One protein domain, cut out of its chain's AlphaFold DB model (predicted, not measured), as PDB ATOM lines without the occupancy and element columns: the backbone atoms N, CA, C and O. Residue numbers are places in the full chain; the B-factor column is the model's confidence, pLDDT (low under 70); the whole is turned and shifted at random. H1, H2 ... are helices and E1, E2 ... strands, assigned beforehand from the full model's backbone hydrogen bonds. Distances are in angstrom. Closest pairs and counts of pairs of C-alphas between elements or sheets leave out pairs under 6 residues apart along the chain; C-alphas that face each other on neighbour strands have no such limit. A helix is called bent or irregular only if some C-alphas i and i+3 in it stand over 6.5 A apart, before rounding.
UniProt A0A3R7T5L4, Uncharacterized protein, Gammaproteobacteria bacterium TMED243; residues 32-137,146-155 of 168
ATOM      1  N   ALA A  32     -27.754  -2.657 -18.256       91.06
ATOM      2  CA  ALA A  32     -27.808  -3.405 -17.010       91.06
ATOM      3  C   ALA A  32     -27.493  -4.892 -17.265       91.06
ATOM      4  O   ALA A  32     -27.944  -5.438 -18.279       91.06
ATOM      5  N   PRO A  33     -26.733  -5.552 -16.376       91.81
ATOM      6  CA  PRO A  33     -26.527  -6.989 -16.455       91.81
ATOM      7  C   PRO A  33     -27.826  -7.737 -16.149       91.81
ATOM      8  O   PRO A  33     -28.633  -7.305 -15.326       91.81
ATOM      9  N   ASP A  34     -28.000  -8.886 -16.793       91.38
ATOM     10  CA  ASP A  34     -29.125  -9.782 -16.539       91.38
ATOM     11  C   ASP A  34     -28.995 -10.474 -15.178       91.38
ATOM     12  O   ASP A  34     -30.004 -10.754 -14.527       91.38
ATOM     13  N   PHE A  35     -27.754 -10.716 -14.740       88.56
ATOM     14  CA  PHE A  35     -27.437 -11.263 -13.427       88.56
ATOM     15  C   PHE A  35     -26.197 -10.605 -12.823       88.56
ATOM     16  O   PHE A  35     -25.237 -10.286 -13.526       88.56
ATOM     17  N   VAL A  36     -26.200 -10.465 -11.497       88.00
ATOM     18  CA  VAL A  36     -25.032 -10.066 -10.706       88.00
ATOM     19  C   VAL A  36     -24.825 -11.110  -9.620       88.00
ATOM     20  O   VAL A  36     -25.736 -11.380  -8.840       88.00
ATOM     21  N   CYS A  37     -23.645 -11.717  -9.577       79.31
ATOM     22  CA  CYS A  37     -23.350 -12.819  -8.665       79.31
ATOM     23  C   CYS A  37     -21.930 -12.727  -8.100       79.31
ATOM     24  O   CYS A  37     -21.111 -11.932  -8.557       79.31
ATOM     25  N   ALA A  38     -21.623 -13.535  -7.085       73.44
ATOM     26  CA  ALA A  38     -20.265 -13.619  -6.560       73.44
ATOM     27  C   ALA A  38     -19.315 -14.218  -7.617       73.44
ATOM     28  O   ALA A  38     -19.508 -15.353  -8.068       73.44
ATOM     29  N   GLY A  39     -18.301 -13.446  -8.008       67.50
ATOM     30  CA  GLY A  39     -17.165 -13.889  -8.816       67.50
ATOM     31  C   GLY A  39     -15.974 -14.303  -7.946       67.50
ATOM     32  O   GLY A  39     -16.076 -14.401  -6.723       67.50
ATOM     33  N   GLN A  40     -14.820 -14.561  -8.574       62.94
ATOM     34  CA  GLN A  40     -13.614 -15.008  -7.854       62.94
ATOM     35  C   GLN A  40     -12.976 -13.921  -6.975       62.94
ATOM     36  O   GLN A  40     -12.411 -14.242  -5.933       62.94
ATOM     37  N   SER A  41     -13.035 -12.656  -7.399       65.44
ATOM     38  CA  SER A  41     -12.397 -11.531  -6.692       65.44
ATOM     39  C   SER A  41     -13.298 -10.305  -6.514       65.44
ATOM     40  O   SER A  41     -13.009  -9.436  -5.693       65.44
ATOM     41  N   SER A  42     -14.416 -10.257  -7.235       76.50
ATOM     42  CA  SER A  42     -15.424  -9.200  -7.186       76.50
ATOM     43  C   SER A  42     -16.794  -9.777  -7.589       76.50
ATOM     44  O   SER A  42     -16.958 -10.997  -7.678       76.50
ATOM     45  N   LEU A  43     -17.795  -8.920  -7.809       83.88
ATOM     46  CA  LEU A  43     -19.078  -9.339  -8.371       83.88
ATOM     47  C   LEU A  43     -18.956  -9.546  -9.885       83.88
ATOM     48  O   LEU A  43     -18.588  -8.621 -10.603       83.88
ATOM     49  N   ALA A  44     -19.342 -10.728 -10.362       82.88
ATOM     50  CA  ALA A  44     -19.452 -11.011 -11.784       82.88
ATOM     51  C   ALA A  44     -20.774 -10.460 -12.341       82.88
ATOM     52  O   ALA A  44     -21.844 -10.655 -11.755       82.88
ATOM     53  N   LYS A  45     -20.697  -9.787 -13.490       89.75
ATOM     54  CA  LYS A  45     -21.839  -9.271 -14.251       89.75
ATOM     55  C   LYS A  45     -22.080 -10.157 -15.463       89.75
ATOM     56  O   LYS A  45     -21.185 -10.329 -16.287       89.75
ATOM     57  N   ILE A  46     -23.285 -10.700 -15.593       89.81
ATOM     58  CA  ILE A  46     -23.636 -11.612 -16.683       89.81
ATOM     59  C   ILE A  46     -24.651 -10.938 -17.601       89.81
ATOM     60  O   ILE A  46     -25.708 -10.497 -17.153       89.81
ATOM     61  N   TYR A  47     -24.334 -10.903 -18.889       92.94
ATOM     62  CA  TYR A  47     -25.157 -10.360 -19.961       92.94
ATOM     63  C   TYR A  47     -25.578 -11.500 -20.878       92.94
ATOM     64  O   TYR A  47     -24.733 -12.128 -21.514       92.94
ATOM     65  N   VAL A  48     -26.875 -11.771 -20.965       91.75
ATOM     66  CA  VAL A  48     -27.414 -12.865 -21.770       91.75
ATOM     67  C   VAL A  48     -28.100 -12.310 -23.012       91.75
ATOM     68  O   VAL A  48     -28.826 -11.318 -22.963       91.75
ATOM     69  N   VAL A  49     -27.846 -12.930 -24.159       89.38
ATOM     70  CA  VAL A  49     -28.424 -12.554 -25.451       89.38
ATOM     71  C   VAL A  49     -29.023 -13.782 -26.124       89.38
ATOM     72  O   VAL A  49     -28.422 -14.860 -26.148       89.38
ATOM     73  N   ASP A  50     -30.227 -13.602 -26.665       85.25
ATOM     74  CA  ASP A  50     -30.977 -14.615 -27.414       85.25
ATOM     75  C   ASP A  50     -31.244 -15.919 -26.633       85.25
ATOM     76  O   ASP A  50     -31.364 -16.993 -27.220       85.25
ATOM     77  N   ALA A  51     -31.353 -15.852 -25.300       83.50
ATOM     78  CA  ALA A  51     -31.736 -17.002 -24.480       83.50
ATOM     79  C   ALA A  51     -33.265 -17.108 -24.308       83.50
ATOM     80  O   ALA A  51     -33.944 -16.088 -24.148       83.50
ATOM     81  N   PRO A  52     -33.834 -18.329 -24.266       83.31
ATOM     82  CA  PRO A  52     -35.252 -18.520 -23.978       83.31
ATOM     83  C   PRO A  52     -35.650 -17.935 -22.616       83.31
ATOM     84  O   PRO A  52     -34.957 -18.130 -21.617       83.31
ATOM     85  N   ALA A  53     -36.824 -17.296 -22.538       84.31
ATOM     86  CA  ALA A  53     -37.327 -16.699 -21.294       84.31
ATOM     87  C   ALA A  53     -37.404 -17.707 -20.131       84.31
ATOM     88  O   ALA A  53     -37.129 -17.355 -18.986       84.31
ATOM     89  N   VAL A  54     -37.713 -18.973 -20.429       79.62
ATOM     90  CA  VAL A  54     -37.756 -20.050 -19.432       79.62
ATOM     91  C   VAL A  54     -36.364 -20.406 -18.883       79.62
ATOM     92  O   VAL A  54     -36.241 -20.710 -17.701       79.62
ATOM     93  N   THR A  55     -35.298 -20.288 -19.690       81.00
ATOM     94  CA  THR A  55     -33.908 -20.406 -19.211       81.00
ATOM     95  C   THR A  55     -33.583 -19.269 -18.251       81.00
ATOM     96  O   THR A  55     -33.058 -19.512 -17.168       81.00
ATOM     97  N   MET A  56     -33.941 -18.036 -18.618       86.25
ATOM     98  CA  MET A  56     -33.703 -16.865 -17.772       86.25
ATOM     99  C   MET A  56     -34.453 -16.967 -16.441       86.25
ATOM    100  O   MET A  56     -33.874 -16.695 -15.394       86.25
ATOM    101  N   ALA A  57     -35.719 -17.393 -16.466       85.06
ATOM    102  CA  ALA A  57     -36.525 -17.586 -15.263       85.06
ATOM    103  C   ALA A  57     -35.921 -18.641 -14.324       85.06
ATOM    104  O   ALA A  57     -35.834 -18.401 -13.125       85.06
ATOM    105  N   PHE A  58     -35.438 -19.763 -14.867       82.06
ATOM    106  CA  PHE A  58     -34.781 -20.801 -14.072       82.06
ATOM    107  C   PHE A  58     -33.527 -20.295 -13.353       82.06
ATOM    108  O   PHE A  58     -33.370 -20.531 -12.160       82.06
ATOM    109  N   PHE A  59     -32.641 -19.580 -14.053       81.62
ATOM    110  CA  PHE A  59     -31.428 -19.057 -13.421       81.62
ATOM    111  C   PHE A  59     -31.726 -17.963 -12.393       81.62
ATOM    112  O   PHE A  59     -31.065 -17.931 -11.361       81.62
ATOM    113  N   ARG A  60     -32.750 -17.121 -12.619       86.25
ATOM    114  CA  ARG A  60     -33.223 -16.170 -11.594       86.25
ATOM    115  C   ARG A  60     -33.700 -16.902 -10.349       86.25
ATOM    116  O   ARG A  60     -33.248 -16.586  -9.257       86.25
ATOM    117  N   GLN A  61     -34.528 -17.926 -10.535       84.00
ATOM    118  CA  GLN A  61     -35.041 -18.718  -9.430       84.00
ATOM    119  C   GLN A  61     -33.913 -19.397  -8.645       84.00
ATOM    120  O   GLN A  61     -33.883 -19.299  -7.428       84.00
ATOM    121  N   ILE A  62     -32.938 -20.021  -9.315       80.06
ATOM    122  CA  ILE A  62     -31.790 -20.625  -8.617       80.06
ATOM    123  C   ILE A  62     -30.966 -19.574  -7.868       80.06
ATOM    124  O   ILE A  62     -30.479 -19.855  -6.780       80.06
ATOM    125  N   MET A  63     -30.791 -18.373  -8.417       80.81
ATOM    126  CA  MET A  63     -30.075 -17.308  -7.711       80.81
ATOM    127  C   MET A  63     -30.794 -16.836  -6.445       80.81
ATOM    128  O   MET A  63     -30.124 -16.472  -5.480       80.81
ATOM    129  N   GLU A  64     -32.126 -16.822  -6.459       84.06
ATOM    130  CA  GLU A  64     -32.960 -16.403  -5.329       84.06
ATOM    131  C   GLU A  64     -33.097 -17.514  -4.278       84.06
ATOM    132  O   GLU A  64     -32.865 -17.274  -3.093       84.06
ATOM    133  N   ASP A  65     -33.417 -18.730  -4.719       82.62
ATOM    134  CA  ASP A  65     -33.764 -19.862  -3.856       82.62
ATOM    135  C   ASP A  65     -32.526 -20.661  -3.402       82.62
ATOM    136  O   ASP A  65     -32.511 -21.226  -2.308       82.62
ATOM    137  N   GLU A  66     -31.474 -20.727  -4.229       78.69
ATOM    138  CA  GLU A  66     -30.298 -21.592  -4.033       78.69
ATOM    139  C   GLU A  66     -28.958 -20.889  -4.399       78.69
ATOM    140  O   GLU A  66     -28.186 -21.381  -5.235       78.69
ATOM    141  N   PRO A  67     -28.604 -19.749  -3.773       73.62
ATOM    142  CA  PRO A  67     -27.445 -18.937  -4.171       73.62
ATOM    143  C   PRO A  67     -26.096 -19.671  -4.073       73.62
ATOM    144  O   PRO A  67     -25.184 -19.413  -4.863       73.62
ATOM    145  N   GLU A  68     -25.949 -20.621  -3.145       72.75
ATOM    146  CA  GLU A  68     -24.737 -21.444  -3.026       72.75
ATOM    147  C   GLU A  68     -24.564 -22.394  -4.216       72.75
ATOM    148  O   GLU A  68     -23.452 -22.564  -4.729       72.75
ATOM    149  N   ARG A  69     -25.673 -22.966  -4.697       72.69
ATOM    150  CA  ARG A  69     -25.708 -23.818  -5.887       72.69
ATOM    151  C   ARG A  69     -25.308 -23.012  -7.117       72.69
ATOM    152  O   ARG A  69     -24.443 -23.448  -7.877       72.69
ATOM    153  N   PHE A  70     -25.842 -21.799  -7.253       71.94
ATOM    154  CA  PHE A  70     -25.438 -20.876  -8.310       71.94
ATOM    155  C   PHE A  70     -23.942 -20.528  -8.241       71.94
ATOM    156  O   PHE A  70     -23.235 -20.589  -9.246       71.94
ATOM    157  N   ALA A  71     -23.427 -20.214  -7.048       68.88
ATOM    158  CA  ALA A  71     -22.013 -19.900  -6.850       68.88
ATOM    159  C   ALA A  71     -21.088 -21.092  -7.164       68.88
ATOM    160  O   ALA A  71     -19.967 -20.895  -7.639       68.88
ATOM    161  N   SER A  72     -21.540 -22.324  -6.909       70.44
ATOM    162  CA  SER A  72     -20.828 -23.546  -7.297       70.44
ATOM    163  C   SER A  72     -20.762 -23.695  -8.822       70.44
ATOM    164  O   SER A  72     -19.676 -23.853  -9.384       70.44
ATOM    165  N   MET A  73     -21.899 -23.527  -9.509       71.19
ATOM    166  CA  MET A  73     -21.962 -23.549 -10.975       71.19
ATOM    167  C   MET A  73     -21.057 -22.479 -11.599       71.19
ATOM    168  O   MET A  73     -20.307 -22.771 -12.529       71.19
ATOM    169  N   ASN A  74     -21.069 -21.262 -11.046       68.94
ATOM    170  CA  ASN A  74     -20.231 -20.167 -11.527       68.94
ATOM    171  C   ASN A  74     -18.729 -20.466 -11.354       68.94
ATOM    172  O   ASN A  74     -17.919 -20.167 -12.230       68.94
ATOM    173  N   ARG A  75     -18.334 -21.124 -10.254       69.62
ATOM    174  CA  ARG A  75     -16.940 -21.550 -10.039       69.62
ATOM    175  C   ARG A  75     -16.469 -22.570 -11.074       69.62
ATOM    176  O   ARG A  75     -15.370 -22.413 -11.605       69.62
ATOM    177  N   ILE A  76     -17.288 -23.580 -11.371       69.31
ATOM    178  CA  ILE A  76     -16.983 -24.585 -12.402       69.31
ATOM    179  C   ILE A  76     -16.831 -23.900 -13.762       69.31
ATOM    180  O   ILE A  76     -15.846 -24.110 -14.466       69.31
ATOM    181  N   PHE A  77     -17.764 -23.011 -14.086       69.44
ATOM    182  CA  PHE A  77     -17.756 -22.246 -15.322       69.44
ATOM    183  C   PHE A  77     -16.494 -21.383 -15.492       69.44
ATOM    184  O   PHE A  77     -15.853 -21.429 -16.544       69.44
ATOM    185  N   HIS A  78     -16.073 -20.663 -14.447       68.75
ATOM    186  CA  HIS A  78     -14.822 -19.899 -14.466       68.75
ATOM    187  C   HIS A  78     -13.593 -20.782 -14.723       68.75
ATOM    188  O   HIS A  78     -12.667 -20.358 -15.415       68.75
ATOM    189  N   HIS A  79     -13.575 -22.011 -14.201       67.94
ATOM    190  CA  HIS A  79     -12.476 -22.944 -14.442       67.94
ATOM    191  C   HIS A  79     -12.397 -23.364 -15.920       67.94
ATOM    192  O   HIS A  79     -11.319 -23.322 -16.521       67.94
ATOM    193  N   THR A  80     -13.546 -23.669 -16.532       63.56
ATOM    194  CA  THR A  80     -13.657 -24.035 -17.955       63.56
ATOM    195  C   THR A  80     -13.252 -22.886 -18.889       63.56
ATOM    196  O   THR A  80     -12.711 -23.119 -19.970       63.56
ATOM    197  N   GLN A  81     -13.440 -21.630 -18.473       64.38
ATOM    198  CA  GLN A  81     -13.140 -20.443 -19.285       64.38
ATOM    199  C   GLN A  81     -11.678 -19.967 -19.272       64.38
ATOM    200  O   GLN A  81     -11.361 -19.031 -20.000       64.38
ATOM    201  N   SER A  82     -10.796 -20.572 -18.469       60.91
ATOM    202  CA  SER A  82      -9.411 -20.123 -18.219       60.91
ATOM    203  C   SER A  82      -8.602 -19.680 -19.459       60.91
ATOM    204  O   SER A  82      -7.901 -20.477 -20.069       60.91
ATOM    205  N   GLY A  83      -8.630 -18.399 -19.830       57.03
ATOM    206  CA  GLY A  83      -7.835 -17.857 -20.938       57.03
ATOM    207  C   GLY A  83      -6.702 -16.927 -20.492       57.03
ATOM    208  O   GLY A  83      -6.413 -16.766 -19.306       57.03
ATOM    209  N   LEU A  84      -6.003 -16.338 -21.464       49.81
ATOM    210  CA  LEU A  84      -4.892 -15.414 -21.221       49.81
ATOM    211  C   LEU A  84      -5.422 -14.036 -20.788       49.81
ATOM    212  O   LEU A  84      -6.317 -13.487 -21.421       49.81
ATOM    213  N   GLN A  85      -4.821 -13.454 -19.743       55.72
ATOM    214  CA  GLN A  85      -5.065 -12.068 -19.296       55.72
ATOM    215  C   GLN A  85      -6.525 -11.742 -18.921       55.72
ATOM    216  O   GLN A  85      -7.010 -10.649 -19.199       55.72
ATOM    217  N   GLY A  86      -7.235 -12.681 -18.290       62.28
ATOM    218  CA  GLY A  86      -8.606 -12.447 -17.816       62.28
ATOM    219  C   GLY A  86      -9.668 -12.455 -18.917       62.28
ATOM    220  O   GLY A  86     -10.827 -12.173 -18.628       62.28
ATOM    221  N   ALA A  87      -9.290 -12.790 -20.154       79.94
ATOM    222  CA  ALA A  87     -10.209 -13.011 -21.258       79.94
ATOM    223  C   ALA A  87     -10.369 -14.514 -21.513       79.94
ATOM    224  O   ALA A  87      -9.372 -15.231 -21.595       79.94
ATOM    225  N   GLY A  88     -11.602 -14.996 -21.648       86.12
ATOM    226  CA  GLY A  88     -11.906 -16.423 -21.726       86.12
ATOM    227  C   GLY A  88     -13.098 -16.738 -22.617       86.12
ATOM    228  O   GLY A  88     -13.885 -15.858 -22.968       86.12
ATOM    229  N   TRP A  89     -13.233 -18.007 -22.994       89.94
ATOM    230  CA  TRP A  89     -14.437 -18.501 -23.652       89.94
ATOM    231  C   TRP A  89     -14.737 -19.941 -23.252       89.94
ATOM    232  O   TRP A  89     -13.835 -20.715 -22.931       89.94
ATOM    233  N   ALA A  90     -16.018 -20.292 -23.273       89.94
ATOM    234  CA  ALA A  90     -16.488 -21.656 -23.095       89.94
ATOM    235  C   ALA A  90     -17.780 -21.882 -23.875       89.94
ATOM    236  O   ALA A  90     -18.517 -20.940 -24.165       89.94
ATOM    237  N   VAL A  91     -18.064 -23.140 -24.189       90.44
ATOM    238  CA  VAL A  91     -19.366 -23.561 -24.701       90.44
ATOM    239  C   VAL A  91     -20.048 -24.407 -23.644       90.44
ATOM    240  O   VAL A  91     -19.496 -25.407 -23.192       90.44
ATOM    241  N   THR A  92     -21.270 -24.029 -23.294       88.12
ATOM    242  CA  THR A  92     -22.095 -24.764 -22.339       88.12
ATOM    243  C   THR A  92     -23.283 -25.371 -23.056       88.12
ATOM    244  O   THR A  92     -23.983 -24.689 -23.807       88.12
ATOM    245  N   ARG A  93     -23.551 -26.651 -22.805       86.44
ATOM    246  CA  ARG A  93     -24.812 -27.276 -23.206       86.44
ATOM    247  C   ARG A  93     -25.778 -27.277 -22.030       86.44
ATOM    248  O   ARG A  93     -25.495 -27.873 -20.996       86.44
ATOM    249  N   PHE A  94     -26.934 -26.647 -22.211       79.56
ATOM    250  CA  PHE A  94     -27.983 -26.540 -21.199       79.56
ATOM    251  C   PHE A  94     -29.361 -26.573 -21.868       79.56
ATOM    252  O   PHE A  94     -29.575 -25.920 -22.885       79.56
ATOM    253  N   GLY A  95     -30.316 -27.347 -21.347       72.88
ATOM    254  CA  GLY A  95     -31.659 -27.398 -21.952       72.88
ATOM    255  C   GLY A  95     -31.746 -28.083 -23.313       72.88
ATOM    256  O   GLY A  95     -32.732 -27.902 -24.013       72.88
ATOM    257  N   GLY A  96     -30.708 -28.807 -23.741       75.50
ATOM    258  CA  GLY A  96     -30.587 -29.239 -25.140       75.50
ATOM    259  C   GLY A  96     -30.212 -28.109 -26.109       75.50
ATOM    260  O   GLY A  96     -30.089 -28.360 -27.303       75.50
ATOM    261  N   MET A  97     -29.983 -26.898 -25.596       84.38
ATOM    262  CA  MET A  97     -29.442 -25.757 -26.326       84.38
ATOM    263  C   MET A  97     -27.947 -25.618 -26.031       84.38
ATOM    264  O   MET A  97     -27.438 -26.112 -25.020       84.38
ATOM    265  N   VAL A  98     -27.239 -24.945 -26.930       89.81
ATOM    266  CA  VAL A  98     -25.809 -24.667 -26.807       89.81
ATOM    267  C   VAL A  98     -25.629 -23.166 -26.634       89.81
ATOM    268  O   VAL A  98     -26.298 -22.378 -27.299       89.81
ATOM    269  N   TYR A  99     -24.745 -22.768 -25.728       91.19
ATOM    270  CA  TYR A  99     -24.451 -21.374 -25.423       91.19
ATOM    271  C   TYR A  99     -22.953 -21.132 -25.528       91.19
ATOM    272  O   TYR A  99     -22.165 -21.880 -24.952       91.19
ATOM    273  N   LEU A 100     -22.566 -20.079 -26.239       93.06
ATOM    274  CA  LEU A 100     -21.226 -19.523 -26.190       93.06
ATOM    275  C   LEU A 100     -21.177 -18.546 -25.030       93.06
ATOM    276  O   LEU A 100     -22.036 -17.679 -24.905       93.06
ATOM    277  N   SER A 101     -20.149 -18.664 -24.210       91.56
ATOM    278  CA  SER A 101     -19.841 -17.676 -23.198       91.56
ATOM    279  C   SER A 101     -18.476 -17.068 -23.444       91.56
ATOM    280  O   SER A 101     -17.517 -17.802 -23.668       91.56
ATOM    281  N   LEU A 102     -18.394 -15.747 -23.361       91.25
ATOM    282  CA  LEU A 102     -17.170 -14.961 -23.417       91.25
ATOM    283  C   LEU A 102     -16.996 -14.268 -22.072       91.25
ATOM    284  O   LEU A 102     -17.973 -13.784 -21.508       91.25
ATOM    285  N   SER A 103     -15.779 -14.209 -21.559       88.44
ATOM    286  CA  SER A 103     -15.468 -13.455 -20.349       88.44
ATOM    287  C   SER A 103     -14.340 -12.475 -20.587       88.44
ATOM    288  O   SER A 103     -13.435 -12.726 -21.386       88.44
ATOM    289  N   MET A 104     -14.423 -11.340 -19.902       86.62
ATOM    290  CA  MET A 104     -13.371 -10.342 -19.823       86.62
ATOM    291  C   MET A 104     -13.460  -9.666 -18.454       86.62
ATOM    292  O   MET A 104     -14.461  -9.023 -18.145       86.62
ATOM    293  N   TRP A 105     -12.416  -9.817 -17.639       83.31
ATOM    294  CA  TRP A 105     -12.406  -9.354 -16.246       83.31
ATOM    295  C   TRP A 105     -13.577  -9.952 -15.448       83.31
ATOM    296  O   TRP A 105     -13.675 -11.172 -15.331       83.31
ATOM    297  N   ASP A 106     -14.463  -9.099 -14.937       84.31
ATOM    298  CA  ASP A 106     -15.620  -9.472 -14.123       84.31
ATOM    299  C   ASP A 106     -16.919  -9.525 -14.941       84.31
ATOM    300  O   ASP A 106     -18.013  -9.633 -14.389       84.31
ATOM    301  N   GLU A 107     -16.821  -9.433 -16.267       88.56
ATOM    302  CA  GLU A 107     -17.967  -9.415 -17.168       88.56
ATOM    303  C   GLU A 107     -18.025 -10.694 -17.999       88.56
ATOM    304  O   GLU A 107     -17.017 -11.183 -18.519       88.56
ATOM    305  N   ILE A 108     -19.231 -11.247 -18.111       89.50
ATOM    306  CA  ILE A 108     -19.521 -12.491 -18.817       89.50
ATOM    307  C   ILE A 108     -20.647 -12.219 -19.809       89.50
ATOM    308  O   ILE A 108     -21.748 -11.826 -19.432       89.50
ATOM    309  N   TYR A 109     -20.390 -12.474 -21.082       92.25
ATOM    310  CA  TYR A 109     -21.377 -12.437 -22.149       92.25
ATOM    311  C   TYR A 109     -21.782 -13.855 -22.524       92.25
ATOM    312  O   TYR A 109     -20.923 -14.667 -22.857       92.25
ATOM    313  N   VAL A 110     -23.076 -14.160 -22.498       92.06
ATOM    314  CA  VAL A 110     -23.624 -15.473 -22.851       92.06
ATOM    315  C   VAL A 110     -24.562 -15.314 -24.033       92.06
ATOM    316  O   VAL A 110     -25.547 -14.582 -23.961       92.06
ATOM    317  N   ARG A 111     -24.296 -16.044 -25.112       92.75
ATOM    318  CA  ARG A 111     -25.119 -16.036 -26.317       92.75
ATOM    319  C   ARG A 111     -25.544 -17.435 -26.715       92.75
ATOM    320  O   ARG A 111     -24.723 -18.351 -26.752       92.75
ATOM    321  N   CYS A 112     -26.816 -17.596 -27.060       91.81
ATOM    322  CA  CYS A 112     -27.294 -18.847 -27.637       91.81
ATOM    323  C   CYS A 112     -26.636 -19.106 -29.003       91.81
ATOM    324  O   CYS A 112     -26.598 -18.232 -29.868       91.81
ATOM    325  N   VAL A 113     -26.088 -20.307 -29.182       91.31
ATOM    326  CA  VAL A 113     -25.492 -20.745 -30.445       91.31
ATOM    327  C   VAL A 113     -26.612 -21.225 -31.371       91.31
ATOM    328  O   VAL A 113     -27.438 -22.040 -30.946       91.31
ATOM    329  N   PRO A 114     -26.641 -20.779 -32.639       90.56
ATOM    330  CA  PRO A 114     -27.556 -21.307 -33.645       90.56
ATOM    331  C   PRO A 114     -27.511 -22.842 -33.746       90.56
ATOM    332  O   PRO A 114     -26.470 -23.475 -33.539       90.56
ATOM    333  N   ARG A 115     -28.656 -23.474 -34.035       87.50
ATOM    334  CA  ARG A 115     -28.783 -24.948 -34.025       87.50
ATOM    335  C   ARG A 115     -27.876 -25.631 -35.048       87.50
ATOM    336  O   ARG A 115     -27.326 -26.689 -34.760       87.50
ATOM    337  N   ASP A 116     -27.726 -25.023 -36.214       89.62
ATOM    338  CA  ASP A 116     -26.847 -25.449 -37.302       89.62
ATOM    339  C   ASP A 116     -25.363 -25.427 -36.906       89.62
ATOM    340  O   ASP A 116     -24.620 -26.322 -37.296       89.62
ATOM    341  N   LEU A 117     -24.955 -24.487 -36.048       91.56
ATOM    342  CA  LEU A 117     -23.580 -24.380 -35.538       91.56
ATOM    343  C   LEU A 117     -23.344 -25.156 -34.229       91.56
ATOM    344  O   LEU A 117     -22.207 -25.324 -33.788       91.56
ATOM    345  N   SER A 118     -24.403 -25.641 -33.577       90.94
ATOM    346  CA  SER A 118     -24.336 -26.203 -32.220       90.94
ATOM    347  C   SER A 118     -23.427 -27.430 -32.110       90.94
ATOM    348  O   SER A 118     -22.652 -27.539 -31.159       90.94
ATOM    349  N   ALA A 119     -23.507 -28.360 -33.067       89.75
ATOM    350  CA  ALA A 119     -22.703 -29.582 -33.033       89.75
ATOM    351  C   ALA A 119     -21.203 -29.275 -33.137       89.75
ATOM    352  O   ALA A 119     -20.387 -29.846 -32.409       89.75
ATOM    353  N   GLU A 120     -20.855 -28.335 -34.006       91.75
ATOM    354  CA  GLU A 120     -19.478 -27.932 -34.231       91.75
ATOM    355  C   GLU A 120     -18.926 -27.090 -33.078       91.75
ATOM    356  O   GLU A 120     -17.799 -27.316 -32.636       91.75
ATOM    357  N   ALA A 121     -19.731 -26.180 -32.519       91.00
ATOM    358  CA  ALA A 121     -19.365 -25.418 -31.330       91.00
ATOM    359  C   ALA A 121     -18.999 -26.348 -30.164       91.00
ATOM    360  O   ALA A 121     -17.979 -26.151 -29.503       91.00
ATOM    361  N   VAL A 122     -19.786 -27.409 -29.947       90.94
ATOM    362  CA  VAL A 122     -19.502 -28.432 -28.928       90.94
ATOM    363  C   VAL A 122     -18.225 -29.207 -29.253       90.94
ATOM    364  O   VAL A 122     -17.388 -29.391 -28.370       90.94
ATOM    365  N   ALA A 123     -18.054 -29.668 -30.496       90.06
ATOM    366  CA  ALA A 123     -16.861 -30.414 -30.902       90.06
ATOM    367  C   ALA A 123     -15.582 -29.584 -30.710       90.06
ATOM    368  O   ALA A 123     -14.603 -30.060 -30.132       90.06
ATOM    369  N   THR A 124     -15.628 -28.319 -31.119       89.06
ATOM    370  CA  THR A 124     -14.534 -27.359 -30.980       89.06
ATOM    371  C   THR A 124     -14.223 -27.079 -29.517       89.06
ATOM    372  O   THR A 124     -13.076 -27.188 -29.094       89.06
ATOM    373  N   ALA A 125     -15.239 -26.794 -28.703       88.94
ATOM    374  CA  ALA A 125     -15.043 -26.564 -27.279       88.94
ATOM    375  C   ALA A 125     -14.441 -27.781 -26.569       88.94
ATOM    376  O   ALA A 125     -13.538 -27.617 -25.758       88.94
ATOM    377  N   ARG A 126     -14.861 -29.005 -26.915       88.19
ATOM    378  CA  ARG A 126     -14.254 -30.233 -26.375       88.19
ATOM    379  C   ARG A 126     -12.783 -30.366 -26.753       88.19
ATOM    380  O   ARG A 126     -11.981 -30.731 -25.904       88.19
ATOM    381  N   ARG A 127     -12.418 -30.041 -27.998       87.06
ATOM    382  CA  ARG A 127     -11.022 -30.075 -28.462       87.06
ATOM    383  C   ARG A 127     -10.114 -29.155 -27.639       87.06
ATOM    384  O   ARG A 127      -8.954 -29.490 -27.434       87.06
ATOM    385  N   PHE A 128     -10.636 -28.023 -27.178       82.94
ATOM    386  CA  PHE A 128      -9.882 -27.032 -26.405       82.94
ATOM    387  C   PHE A 128     -10.083 -27.127 -24.886       82.94
ATOM    388  O   PHE A 128      -9.623 -26.237 -24.175       82.94
ATOM    389  N   ASP A 129     -10.766 -28.168 -24.397       82.81
ATOM    390  CA  ASP A 129     -11.148 -28.322 -22.983       82.81
ATOM    391  C   ASP A 129     -11.953 -27.119 -22.435       82.81
ATOM    392  O   ASP A 129     -11.801 -26.658 -21.308       82.81
ATOM    393  N   ARG A 130     -12.818 -26.568 -23.296       86.38
ATOM    394  CA  ARG A 130     -13.691 -25.404 -23.058       86.38
ATOM    395  C   ARG A 130     -15.170 -25.762 -23.053       86.38
ATOM    396  O   ARG A 130     -16.014 -24.893 -23.264       86.38
ATOM    397  N   PHE A 131     -15.498 -27.039 -22.892       86.75
ATOM    398  CA  PHE A 131     -16.874 -27.518 -22.952       86.75
ATOM    399  C   PHE A 131     -17.407 -27.865 -21.565       86.75
ATOM    400  O   PHE A 131     -16.823 -28.692 -20.869       86.75
ATOM    401  N   LEU A 132     -18.552 -27.284 -21.204       81.94
ATOM    402  CA  LEU A 132     -19.299 -27.631 -20.001       81.94
ATOM    403  C   LEU A 132     -20.613 -28.316 -20.383       81.94
ATOM    404  O   LEU A 132     -21.462 -27.745 -21.073       81.94
ATOM    405  N   ASP A 133     -20.793 -29.549 -19.918       79.88
ATOM    406  CA  ASP A 133     -22.015 -30.308 -20.158       79.88
ATOM    407  C   ASP A 133     -22.927 -30.266 -18.932       79.88
ATOM    408  O   ASP A 133     -22.746 -31.022 -17.983       79.88
ATOM    409  N   SER A 134     -23.915 -29.372 -18.946       71.06
ATOM    410  CA  SER A 134     -24.902 -29.230 -17.868       71.06
ATOM    411  C   SER A 134     -26.207 -29.965 -18.193       71.06
ATOM    412  O   SER A 134     -27.304 -29.496 -17.871       71.06
ATOM    413  N   THR A 135     -26.127 -31.101 -18.896       62.81
ATOM    414  CA  THR A 135     -27.312 -31.916 -19.182       62.81
ATOM    415  C   THR A 135     -27.962 -32.496 -17.933       62.81
ATOM    416  O   THR A 135     -27.348 -32.615 -16.882       62.81
ATOM    417  N   ILE A 136     -29.239 -32.853 -18.098       50.28
ATOM    418  CA  ILE A 136     -30.074 -33.579 -17.139       50.28
ATOM    419  C   ILE A 136     -29.255 -34.688 -16.469       50.28
ATOM    420  O   ILE A 136     -28.795 -35.611 -17.142       50.28
ATOM    421  N   ALA A 137     -29.127 -34.603 -15.154       42.66
ATOM    422  CA  ALA A 137     -28.720 -35.713 -14.317       42.66
ATOM    423  C   ALA A 137     -29.673 -36.869 -14.530       42.66
ATOM    424  O   ALA A 137     -30.882 -36.732 -14.325       42.66
ATOM    425  N   CYS A 146     -25.379 -29.732  -9.929       51.31
ATOM    426  CA  CYS A 146     -25.306 -28.834 -11.090       51.31
ATOM    427  C   CYS A 146     -26.254 -29.214 -12.238       51.31
ATOM    428  O   CYS A 146     -26.243 -28.574 -13.291       51.31
ATOM    429  N   ALA A 147     -27.068 -30.252 -12.060       59.56
ATOM    430  CA  ALA A 147     -27.877 -30.788 -13.134       59.56
ATOM    431  C   ALA A 147     -29.232 -30.099 -13.310       59.56
ATOM    432  O   ALA A 147     -29.865 -29.621 -12.365       59.56
ATOM    433  N   MET A 148     -29.696 -30.082 -14.557       66.25
ATOM    434  CA  MET A 148     -30.953 -29.448 -14.938       66.25
ATOM    435  C   MET A 148     -32.176 -30.320 -14.584       66.25
ATOM    436  O   MET A 148     -32.181 -31.511 -14.915       66.25
ATOM    437  N   PRO A 149     -33.259 -29.739 -14.026       65.44
ATOM    438  CA  PRO A 149     -34.527 -30.442 -13.845       65.44
ATOM    439  C   PRO A 149     -35.118 -30.948 -15.169       65.44
ATOM    440  O   PRO A 149     -35.156 -30.223 -16.165       65.44
ATOM    441  N   VAL A 150     -35.649 -32.174 -15.167       64.81
ATOM    442  CA  VAL A 150     -36.182 -32.860 -16.362       64.81
ATOM    443  C   VAL A 150     -37.250 -32.031 -17.093       64.81
ATOM    444  O   VAL A 150     -37.172 -31.863 -18.306       64.81
ATOM    445  N   ILE A 151     -38.199 -31.438 -16.358       63.78
ATOM    446  CA  ILE A 151     -39.309 -30.649 -16.930       63.78
ATOM    447  C   ILE A 151     -38.795 -29.419 -17.694       63.78
ATOM    448  O   ILE A 151     -39.268 -29.094 -18.789       63.78
ATOM    449  N   LEU A 152     -37.785 -28.739 -17.146       64.38
ATOM    450  CA  LEU A 152     -37.164 -27.596 -17.809       64.38
ATOM    451  C   LEU A 152     -36.428 -28.029 -19.081       64.38
ATOM    452  O   LEU A 152     -36.493 -27.354 -20.109       64.38
ATOM    453  N   ALA A 153     -35.764 -29.178 -19.025       66.19
ATOM    454  CA  ALA A 153     -35.038 -29.731 -20.153       66.19
ATOM    455  C   ALA A 153     -35.941 -30.076 -21.340       66.19
ATOM    456  O   ALA A 153     -35.580 -29.824 -22.489       66.19
ATOM    457  N   GLU A 154     -37.110 -30.652 -21.068       66.62
ATOM    458  CA  GLU A 154     -38.119 -30.956 -22.084       66.62
ATOM    459  C   GLU A 154     -38.696 -29.678 -22.691       66.62
ATOM    460  O   GLU A 154     -38.831 -29.573 -23.910       66.62
ATOM    461  N   THR A 155     -38.956 -28.673 -21.854       67.56
ATOM    462  CA  THR A 155     -39.461 -27.371 -22.305       67.56
ATOM    463  C   THR A 155     -38.471 -26.683 -23.248       67.56
ATOM    464  O   THR A 155     -38.863 -26.171 -24.294       67.56
TER     465      THR A 155
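This is residues 32 to 137 and 146 to 155 of the 168 residues of an uncharacterized protein of Gammaproteobacteria bacterium TMED243 (UniProt A0A3R7T5L4). A strongly twisted sheet of six strands, curled like part of a barrel, makes the core; H2 packs on one face and H3 on the other. H1 meets H2 in a corner near the edge strand E1, and the short H4 lies off the sheet, near H1. You will find 116 printed residues with four named helices and six named strands, in the order E1 E2 H1 H2 E3 E4 E5 H3 E6 H4; the sheet is mixed and runs E1 E2 E5 E4 E3 E6. The class is mixed, helices and strands; the whole is compact, with a radius of gyration of the C-alphas of 13.4 A and spans of 35 by 35 by 26 A.

Start at E1, residues 35 to 38, an antiparallel hairpin with E2, residues 43 to 49; N 37 and O 44 are 3.0 A apart, within hydrogen-bond range. H1, residues 53 to 65, and H2, residues 67 to 80, only just touch, with 3 pairs of C-alphas within 8 A, and only at the corner; their closest C-alphas are those of Met 63 and Phe 70, 5.9 A, at a steep tilt of 62 degrees, opposite ways. Then E3, residues 87 to 94, E4, residues 97 to 104, and E5, residues 107 to 112, form a meander, each strand the antiparallel neighbour of the one before; see N 90 and O 101, 2.9 A, and N 109 and O 102, 2.8 A. E5 is parallel to E2, with N 47 and O 108 at 2.8 A. H3, residues 115 to 127, is on the sheet at a height of 8.6 A; its closest C-alpha pair with E3 is Ala 125 and Val 91, 5.9 A. E6, residues 131 to 133, is parallel to E3, with N 132 and O 91 at 2.9 A. Three layers result, helices on both faces of the sheet: H1 and H2 on one, H3 on the other. Two split strand-helix-strand units, parallel strands with others between them, are E2, H1 H2, E3, with a left-handed crossover, and E5, H3, E6, with a right-handed one. H4, residues 150 to 155, is not on the sheet; it is close to H1 but not clearly touching, Val 54 and Leu 152 having the closest C-alphas, 7.7 A. Every O i to N i+4 pair is within hydrogen-bond range in H1, H2 and H4, and 7 of 9 in H3.

Find C-alpha 35 at (-27.437, -11.263, -13.427), where E1 begins. E2 is 19.7 A long, H1 18.1 A, H2 20.2 A, E3 22.3 A, E4 23.2 A and E5 16.9 A. H3 is 19.3 A long and irregular: C-alphas 116 and 119 are 7.2 A apart. H4 ends at C-alpha 155, (-39.461, -27.371, -22.305).

The C-alphas of Gln 85 and Ile 151 are farthest apart, 39.0 A. Residues 138 to 145 are not printed, and C-alphas 137 and 146 are 8.3 A apart across the cut. Of the links printed whole, H2 to E3 is short and the others are tight. Mean pLDDT of the printed part is 79.4; look for values under 70 at residues 39 to 41, 71, 74 to 86, 135 to 137 and 146 to 155.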